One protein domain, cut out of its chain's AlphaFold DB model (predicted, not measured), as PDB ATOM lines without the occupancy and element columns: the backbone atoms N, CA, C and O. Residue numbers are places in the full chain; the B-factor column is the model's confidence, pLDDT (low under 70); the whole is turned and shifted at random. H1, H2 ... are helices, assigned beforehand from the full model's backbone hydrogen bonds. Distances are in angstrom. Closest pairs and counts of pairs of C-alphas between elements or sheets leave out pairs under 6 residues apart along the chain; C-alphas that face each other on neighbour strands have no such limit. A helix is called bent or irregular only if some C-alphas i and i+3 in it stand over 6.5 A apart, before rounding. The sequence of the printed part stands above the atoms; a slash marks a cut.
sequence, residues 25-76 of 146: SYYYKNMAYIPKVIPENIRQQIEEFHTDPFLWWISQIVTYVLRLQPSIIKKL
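AT A GLANCE: This is residues 25 to 76 of the 146 residues of a protein of Thelohanellus kitauei (UniProt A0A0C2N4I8). The printed part is an open L with no packed core: an unnamed tail, residues 25 to 39, makes one arm, H1 and the beginning of H2 make the corner, and H2, its link and the small helix H3 make the other arm. Residues 25 to 34 of the one arm stand free, and so do residues 59 to 76 of the other, of which 59 to 65 belong to H2 and 70 to 76 to H3. There are 52 residues printed, with three named helices in the order H1, H2, H3 and no named strand, and the class is all helix. The whole is only just extended, close to loose, with a radius of gyration of the C-alphas of 15.3 A, and its outline is flat, spanning 40 by 35 by 15 A.

HOW THE PARTS SIT: Begin at residue 25 and go along the unnamed stretch to residue 39; its C-alphas lie 9 to 22 A from the mean of all C-alphas. Next comes H1, residues 40 to 47, and after a tight link of 5 residues H2, residues 53 to 65. H1 and H2 touch only at the corner by their link, and H2 does so with residues 53 to 56 alone. Look there at the closest C-alphas of the two, those of Ile 46 and Pro 53, 5.6 A apart. Their lines are about perpendicular at 73 degrees, only just past a steep tilt. A tight link of 4 residues leads on to H3, residues 70 to 76, which is apart from both H1 and H2. In the backbone, every O i to N i+4 pair of H3 is within hydrogen-bond range, against 8 of 9 in H2 and 2 of 4 in H1, where 4 of 5 O i to N i+3 pairs are within range.

IN THESE COORDINATES: Find C-alpha 40 at (-9.729, -15.757, -15.761), where H1 begins; it runs 11.2 A to C-alpha 47. H1 is irregular: C-alphas 41 and 44 are 7.6 A apart. Find C-alpha 53 at (-5.866, -18.389, -25.744); from there H2, the longest helix with 13 residues, runs 19.2 A to C-alpha 65. H3 runs 9.9 A from C-alpha 70 to C-alpha 76 at (6.170, -46.867, -31.314).

THE WHOLE: The two C-alphas farthest apart are those of Lys 29 and Lys 74, 42.8 A. From the first printed C-alpha, Ser 25, to the last, Leu 76, it is 36.6 A. The printed part has no cut, and neither link between helices is long. The mean pLDDT of the printed part is 87.7; look to residues 25 to 31 for the 7 residues under 70.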
ATOM      1  N   SER A  25     -24.573 -35.420 -17.574       66.50
ATOM      2  CA  SER A  25     -25.844 -34.969 -18.164       66.50
ATOM      3  C   SER A  25     -26.503 -33.837 -17.363       66.50
ATOM      4  O   SER A  25     -27.118 -32.936 -17.937       66.50
ATOM      5  N   TYR A  26     -26.297 -33.822 -16.043       57.09
ATOM      6  CA  TYR A  26     -26.807 -32.794 -15.140       57.09
ATOM      7  C   TYR A  26     -25.985 -31.494 -15.214       57.09
ATOM      8  O   TYR A  26     -26.542 -30.397 -15.149       57.09
ATOM      9  N   TYR A  27     -24.666 -31.599 -15.410       55.75
ATOM     10  CA  TYR A  27     -23.747 -30.454 -15.389       55.75
ATOM     11  C   TYR A  27     -23.626 -29.698 -16.715       55.75
ATOM     12  O   TYR A  27     -23.200 -28.546 -16.689       55.75
ATOM     13  N   TYR A  28     -24.083 -30.250 -17.846       56.78
ATOM     14  CA  TYR A  28     -24.237 -29.465 -19.084       56.78
ATOM     15  C   TYR A  28     -25.180 -28.254 -18.922       56.78
ATOM     16  O   TYR A  28     -25.172 -27.359 -19.763       56.78
ATOM     17  N   LYS A  29     -25.958 -28.173 -17.830       57.44
ATOM     18  CA  LYS A  29     -26.717 -26.966 -17.454       57.44
ATOM     19  C   LYS A  29     -25.837 -25.835 -16.901       57.44
ATOM     20  O   LYS A  29     -26.200 -24.672 -17.041       57.44
ATOM     21  N   ASN A  30     -24.684 -26.147 -16.306       62.62
ATOM     22  CA  ASN A  30     -23.719 -25.166 -15.814       62.62
ATOM     23  C   ASN A  30     -22.739 -24.784 -16.933       62.62
ATOM     24  O   ASN A  30     -21.663 -25.363 -17.072       62.62
ATOM     25  N   MET A  31     -23.097 -23.759 -17.711       64.69
ATOM     26  CA  MET A  31     -22.303 -23.266 -18.847       64.69
ATOM     27  C   MET A  31     -20.927 -22.682 -18.473       64.69
ATOM     28  O   MET A  31     -20.121 -22.422 -19.359       64.69
ATOM     29  N   ALA A  32     -20.634 -22.493 -17.181       74.06
ATOM     30  CA  ALA A  32     -19.434 -21.800 -16.704       74.06
ATOM     31  C   ALA A  32     -18.102 -22.476 -17.082       74.06
ATOM     32  O   ALA A  32     -17.078 -21.805 -17.092       74.06
ATOM     33  N   TYR A  33     -18.108 -23.777 -17.398       74.75
ATOM     34  CA  TYR A  33     -16.893 -24.548 -17.712       74.75
ATOM     35  C   TYR A  33     -16.960 -25.281 -19.059       74.75
ATOM     36  O   TYR A  33     -16.135 -26.150 -19.338       74.75
ATOM     37  N   ILE A  34     -17.937 -24.946 -19.906       78.62
ATOM     38  CA  ILE A  34     -18.075 -25.539 -21.239       78.62
ATOM     39  C   ILE A  34     -17.205 -24.745 -22.224       78.62
ATOM     40  O   ILE A  34     -17.239 -23.519 -22.198       78.62
ATOM     41  N   PRO A  35     -16.440 -25.395 -23.119       83.00
ATOM     42  CA  PRO A  35     -15.735 -24.710 -24.194       83.00
ATOM     43  C   PRO A  35     -16.606 -23.679 -24.940       83.00
ATOM     44  O   PRO A  35     -17.736 -23.975 -25.313       83.00
ATOM     45  N   LYS A  36     -16.111 -22.471 -25.225       84.56
ATOM     46  CA  LYS A  36     -14.729 -21.986 -25.045       84.56
ATOM     47  C   LYS A  36     -14.559 -21.218 -23.724       84.56
ATOM     48  O   LYS A  36     -14.813 -20.020 -23.678       84.56
ATOM     49  N   VAL A  37     -14.086 -21.889 -22.672       86.31
ATOM     50  CA  VAL A  37     -13.788 -21.279 -21.361       86.31
ATOM     51  C   VAL A  37     -12.294 -21.366 -21.065       86.31
ATOM     52  O   VAL A  37     -11.650 -22.367 -21.375       86.31
ATOM     53  N   ILE A  38     -11.767 -20.305 -20.456       90.44
ATOM     54  CA  ILE A  38     -10.380 -20.159 -20.007       90.44
ATOM     55  C   ILE A  38     -10.425 -19.634 -18.567       90.44
ATOM     56  O   ILE A  38     -11.283 -18.796 -18.279       90.44
ATOM     57  N   PRO A  39      -9.546 -20.089 -17.659       91.19
ATOM     58  CA  PRO A  39      -9.488 -19.542 -16.311       91.19
ATOM     59  C   PRO A  39      -9.083 -18.062 -16.332       91.19
ATOM     60  O   PRO A  39      -8.056 -17.692 -16.904       91.19
ATOM     61  N   GLU A  40      -9.889 -17.216 -15.695       91.75
ATOM     62  CA  GLU A  40      -9.729 -15.757 -15.761       91.75
ATOM     63  C   GLU A  40      -8.391 -15.281 -15.183       91.75
ATOM     64  O   GLU A  40      -7.774 -14.352 -15.693       91.75
ATOM     65  N   ASN A  41      -7.886 -15.982 -14.168       95.25
ATOM     66  CA  ASN A  41      -6.639 -15.647 -13.487       95.25
ATOM     67  C   ASN A  41      -5.377 -15.803 -14.354       95.25
ATOM     68  O   ASN A  41      -4.338 -15.274 -13.973       95.25
ATOM     69  N   ILE A  42      -5.449 -16.526 -15.477       94.88
ATOM     70  CA  ILE A  42      -4.318 -16.718 -16.406       94.88
ATOM     71  C   ILE A  42      -4.608 -16.197 -17.816       94.88
ATOM     72  O   ILE A  42      -3.737 -16.264 -18.679       94.88
ATOM     73  N   ARG A  43      -5.818 -15.682 -18.072       94.38
ATOM     74  CA  ARG A  43      -6.247 -15.243 -19.407       94.38
ATOM     75  C   ARG A  43      -5.281 -14.219 -19.999       94.38
ATOM     76  O   ARG A  43      -4.743 -14.459 -21.075       94.38
ATOM     77  N   GLN A  44      -5.044 -13.126 -19.273       96.25
ATOM     78  CA  GLN A  44      -4.195 -12.025 -19.738       96.25
ATOM     79  C   GLN A  44      -2.783 -12.514 -20.084       96.25
ATOM     80  O   GLN A  44      -2.240 -12.167 -21.124       96.25
ATOM     81  N   GLN A  45      -2.224 -13.393 -19.252       96.75
ATOM     82  CA  GLN A  45      -0.890 -13.952 -19.468       96.75
ATOM     83  C   GLN A  45      -0.821 -14.778 -20.756       96.75
ATOM     84  O   GLN A  45       0.186 -14.738 -21.450       96.75
ATOM     85  N   ILE A  46      -1.878 -15.526 -21.093       96.62
ATOM     86  CA  ILE A  46      -1.927 -16.316 -22.330       96.62
ATOM     87  C   ILE A  46      -2.084 -15.406 -23.551       96.62
ATOM     88  O   ILE A  46      -1.431 -15.625 -24.572       96.62
ATOM     89  N   GLU A  47      -2.932 -14.383 -23.446       96.69
ATOM     90  CA  GLU A  47      -3.172 -13.399 -24.507       96.69
ATOM     91  C   GLU A  47      -1.902 -12.631 -24.903       96.69
ATOM     92  O   GLU A  47      -1.756 -12.254 -26.064       96.69
ATOM     93  N   GLU A  48      -0.945 -12.469 -23.983       97.31
ATOM     94  CA  GLU A  48       0.351 -11.838 -24.264       97.31
ATOM     95  C   GLU A  48       1.230 -12.635 -25.246       97.31
ATOM     96  O   GLU A  48       2.045 -12.036 -25.948       97.31
ATOM     97  N   PHE A  49       1.084 -13.966 -25.333       96.12
ATOM     98  CA  PHE A  49       1.961 -14.805 -26.166       96.12
ATOM     99  C   PHE A  49       1.243 -15.721 -27.166       96.12
ATOM    100  O   PHE A  49       1.908 -16.312 -28.021       96.12
ATOM    101  N   HIS A  50      -0.083 -15.875 -27.092       97.06
ATOM    102  CA  HIS A  50      -0.831 -16.780 -27.964       97.06
ATOM    103  C   HIS A  50      -2.068 -16.109 -28.570       97.06
ATOM    104  O   HIS A  50      -2.926 -15.582 -27.871       97.06
ATOM    105  N   THR A  51      -2.200 -16.200 -29.893       96.50
ATOM    106  CA  THR A  51      -3.292 -15.566 -30.654       96.50
ATOM    107  C   THR A  51      -4.649 -16.252 -30.479       96.50
ATOM    108  O   THR A  51      -5.679 -15.647 -30.759       96.50
ATOM    109  N   ASP A  52      -4.666 -17.500 -30.005       95.50
ATOM    110  CA  ASP A  52      -5.879 -18.231 -29.601       95.50
ATOM    111  C   ASP A  52      -5.732 -18.781 -28.168       95.50
ATOM    112  O   ASP A  52      -5.268 -19.911 -27.972       95.50
ATOM    113  N   PRO A  53      -6.066 -17.992 -27.136       95.12
ATOM    114  CA  PRO A  53      -5.866 -18.389 -25.744       95.12
ATOM    115  C   PRO A  53      -6.611 -19.670 -25.344       95.12
ATOM    116  O   PRO A  53      -6.119 -20.463 -24.536       95.12
ATOM    117  N   PHE A  54      -7.782 -19.914 -25.939       93.94
ATOM    118  CA  PHE A  54      -8.563 -21.115 -25.658       93.94
ATOM    119  C   PHE A  54      -7.857 -22.359 -26.196       93.94
ATOM    120  O   PHE A  54      -7.778 -23.366 -25.489       93.94
ATOM    121  N   LEU A  55      -7.309 -22.285 -27.414       95.12
ATOM    122  CA  LEU A  55      -6.540 -23.378 -28.002       95.12
ATOM    123  C   LEU A  55      -5.328 -23.744 -27.138       95.12
ATOM    124  O   LEU A  55      -5.055 -24.928 -26.926       95.12
ATOM    125  N   TRP A  56      -4.625 -22.750 -26.593       95.69
ATOM    126  CA  TRP A  56      -3.524 -23.007 -25.666       95.69
ATOM    127  C   TRP A  56      -4.008 -23.716 -24.393       95.69
ATOM    128  O   TRP A  56      -3.422 -24.722 -23.985       95.69
ATOM    129  N   TRP A  57      -5.107 -23.239 -23.799       94.44
ATOM    130  CA  TRP A  57      -5.661 -23.804 -22.566       94.44
ATOM    131  C   TRP A  57      -6.111 -25.260 -22.732       94.44
ATOM    132  O   TRP A  57      -5.687 -26.132 -21.970       94.44
ATOM    133  N   ILE A  58      -6.910 -25.564 -23.762       94.50
ATOM    134  CA  ILE A  58      -7.372 -26.938 -24.009       94.50
ATOM    135  C   ILE A  58      -6.200 -27.881 -24.320       94.50
ATOM    136  O   ILE A  58      -6.231 -29.054 -23.943       94.50
ATOM    137  N   SER A  59      -5.125 -27.368 -24.926       95.56
ATOM    138  CA  SER A  59      -3.915 -28.145 -25.210       95.56
ATOM    139  C   SER A  59      -3.201 -28.623 -23.944       95.56
ATOM    140  O   SER A  59      -2.608 -29.702 -23.973       95.56
ATOM    141  N   GLN A  60      -3.292 -27.902 -22.820       95.00
ATOM    142  CA  GLN A  60      -2.734 -28.366 -21.539       95.00
ATOM    143  C   GLN A  60      -3.440 -29.639 -21.054       95.00
ATOM    144  O   GLN A  60      -2.794 -30.615 -20.664       95.00
ATOM    145  N   ILE A  61      -4.772 -29.663 -21.160       93.69
ATOM    146  CA  ILE A  61      -5.600 -30.820 -20.795       93.69
ATOM    147  C   ILE A  61      -5.284 -32.000 -21.718       93.69
ATOM    148  O   ILE A  61      -5.002 -33.103 -21.246       93.69
ATOM    149  N   VAL A  62      -5.270 -31.764 -23.032       95.38
ATOM    150  CA  VAL A  62      -4.948 -32.791 -24.034       95.38
ATOM    151  C   VAL A  62      -3.550 -33.371 -23.793       95.38
ATOM    152  O   VAL A  62      -3.393 -34.589 -23.774       95.38
ATOM    153  N   THR A  63      -2.551 -32.527 -23.525       96.06
ATOM    154  CA  THR A  63      -1.173 -32.958 -23.235       96.06
ATOM    155  C   THR A  63      -1.110 -33.869 -22.011       96.06
ATOM    156  O   THR A  63      -0.446 -34.907 -22.038       96.06
ATOM    157  N   TYR A  64      -1.832 -33.526 -20.943       96.12
ATOM    158  CA  TYR A  64      -1.874 -34.331 -19.725       96.12
ATOM    159  C   TYR A  64      -2.542 -35.698 -19.944       96.12
ATOM    160  O   TYR A  64      -2.032 -36.732 -19.494       96.12
ATOM    161  N   VAL A  65      -3.673 -35.715 -20.653       95.81
ATOM    162  CA  VAL A  65      -4.447 -36.935 -20.934       95.81
ATOM    163  C   VAL A  65      -3.681 -37.873 -21.869       95.81
ATOM    164  O   VAL A  65      -3.661 -39.084 -21.648       95.81
ATOM    165  N   LEU A  66      -2.992 -37.333 -22.877       94.88
ATOM    166  CA  LEU A  66      -2.289 -38.113 -23.900       94.88
ATOM    167  C   LEU A  66      -0.884 -38.586 -23.492       94.88
ATOM    168  O   LEU A  66      -0.124 -39.060 -24.337       94.88
ATOM    169  N   ARG A  67      -0.522 -38.529 -22.204       94.31
ATOM    170  CA  ARG A  67       0.750 -39.085 -21.714       94.31
ATOM    171  C   ARG A  67       0.835 -40.580 -22.009       94.31
ATOM    172  O   ARG A  67       0.163 -41.407 -21.381       94.31
ATOM    173  N   LEU A  68       1.698 -40.944 -22.949       91.31
ATOM    174  CA  LEU A  68       1.886 -42.326 -23.374       91.31
ATOM    175  C   LEU A  68       2.563 -43.154 -22.277       91.31
ATOM    176  O   LEU A  68       3.400 -42.665 -21.525       91.31
ATOM    177  N   GLN A  69       2.195 -44.431 -22.169       91.75
ATOM    178  CA  GLN A  69       2.920 -45.339 -21.280       91.75
ATOM    179  C   GLN A  69       4.328 -45.623 -21.832       91.75
ATOM    180  O   GLN A  69       4.475 -45.767 -23.050       91.75
ATOM    181  N   PRO A  70       5.348 -45.818 -20.974       89.88
ATOM    182  CA  PRO A  70       6.704 -46.144 -21.425       89.88
ATOM    183  C   PRO A  70       6.772 -47.377 -22.339       89.88
ATOM    184  O   PRO A  70       7.563 -47.419 -23.279       89.88
ATOM    185  N   SER A  71       5.916 -48.375 -22.103       91.50
ATOM    186  CA  SER A  71       5.790 -49.569 -22.948       91.50
ATOM    187  C   SER A  71       5.325 -49.242 -24.371       91.50
ATOM    188  O   SER A  71       5.833 -49.822 -25.329       91.50
ATOM    189  N   ILE A  72       4.396 -48.293 -24.521       90.19
ATOM    190  CA  ILE A  72       3.896 -47.815 -25.814       90.19
ATOM    191  C   ILE A  72       4.992 -47.031 -26.532       90.19
ATOM    192  O   ILE A  72       5.252 -47.297 -27.698       90.19
ATOM    193  N   ILE A  73       5.693 -46.139 -25.830       87.62
ATOM    194  CA  ILE A  73       6.800 -45.353 -26.401       87.62
ATOM    195  C   ILE A  73       7.882 -46.279 -26.979       87.62
ATOM    196  O   ILE A  73       8.310 -46.097 -28.117       87.62
ATOM    197  N   LYS A  74       8.262 -47.332 -26.239       87.69
ATOM    198  CA  LYS A  74       9.221 -48.344 -26.715       87.69
ATOM    199  C   LYS A  74       8.738 -49.077 -27.972       87.69
ATOM    200  O   LYS A  74       9.549 -49.388 -28.840       87.69
ATOM    201  N   LYS A  75       7.435 -49.358 -28.077       89.88
ATOM    202  CA  LYS A  75       6.837 -50.028 -29.246       89.88
ATOM    203  C   LYS A  75       6.709 -49.110 -30.458       89.88
ATOM    204  O   LYS A  75       6.872 -49.587 -31.575       89.88
ATOM    205  N   LEU A  76       6.424 -47.827 -30.241       85.56
ATOM    206  CA  LEU A  76       6.170 -46.867 -31.314       85.56
ATOM    207  C   LEU A  76       7.385 -46.632 -32.213       85.56
ATOM    208  O   LEU A  76       7.173 -46.233 -33.350       85.56
TER     209      LEU A  76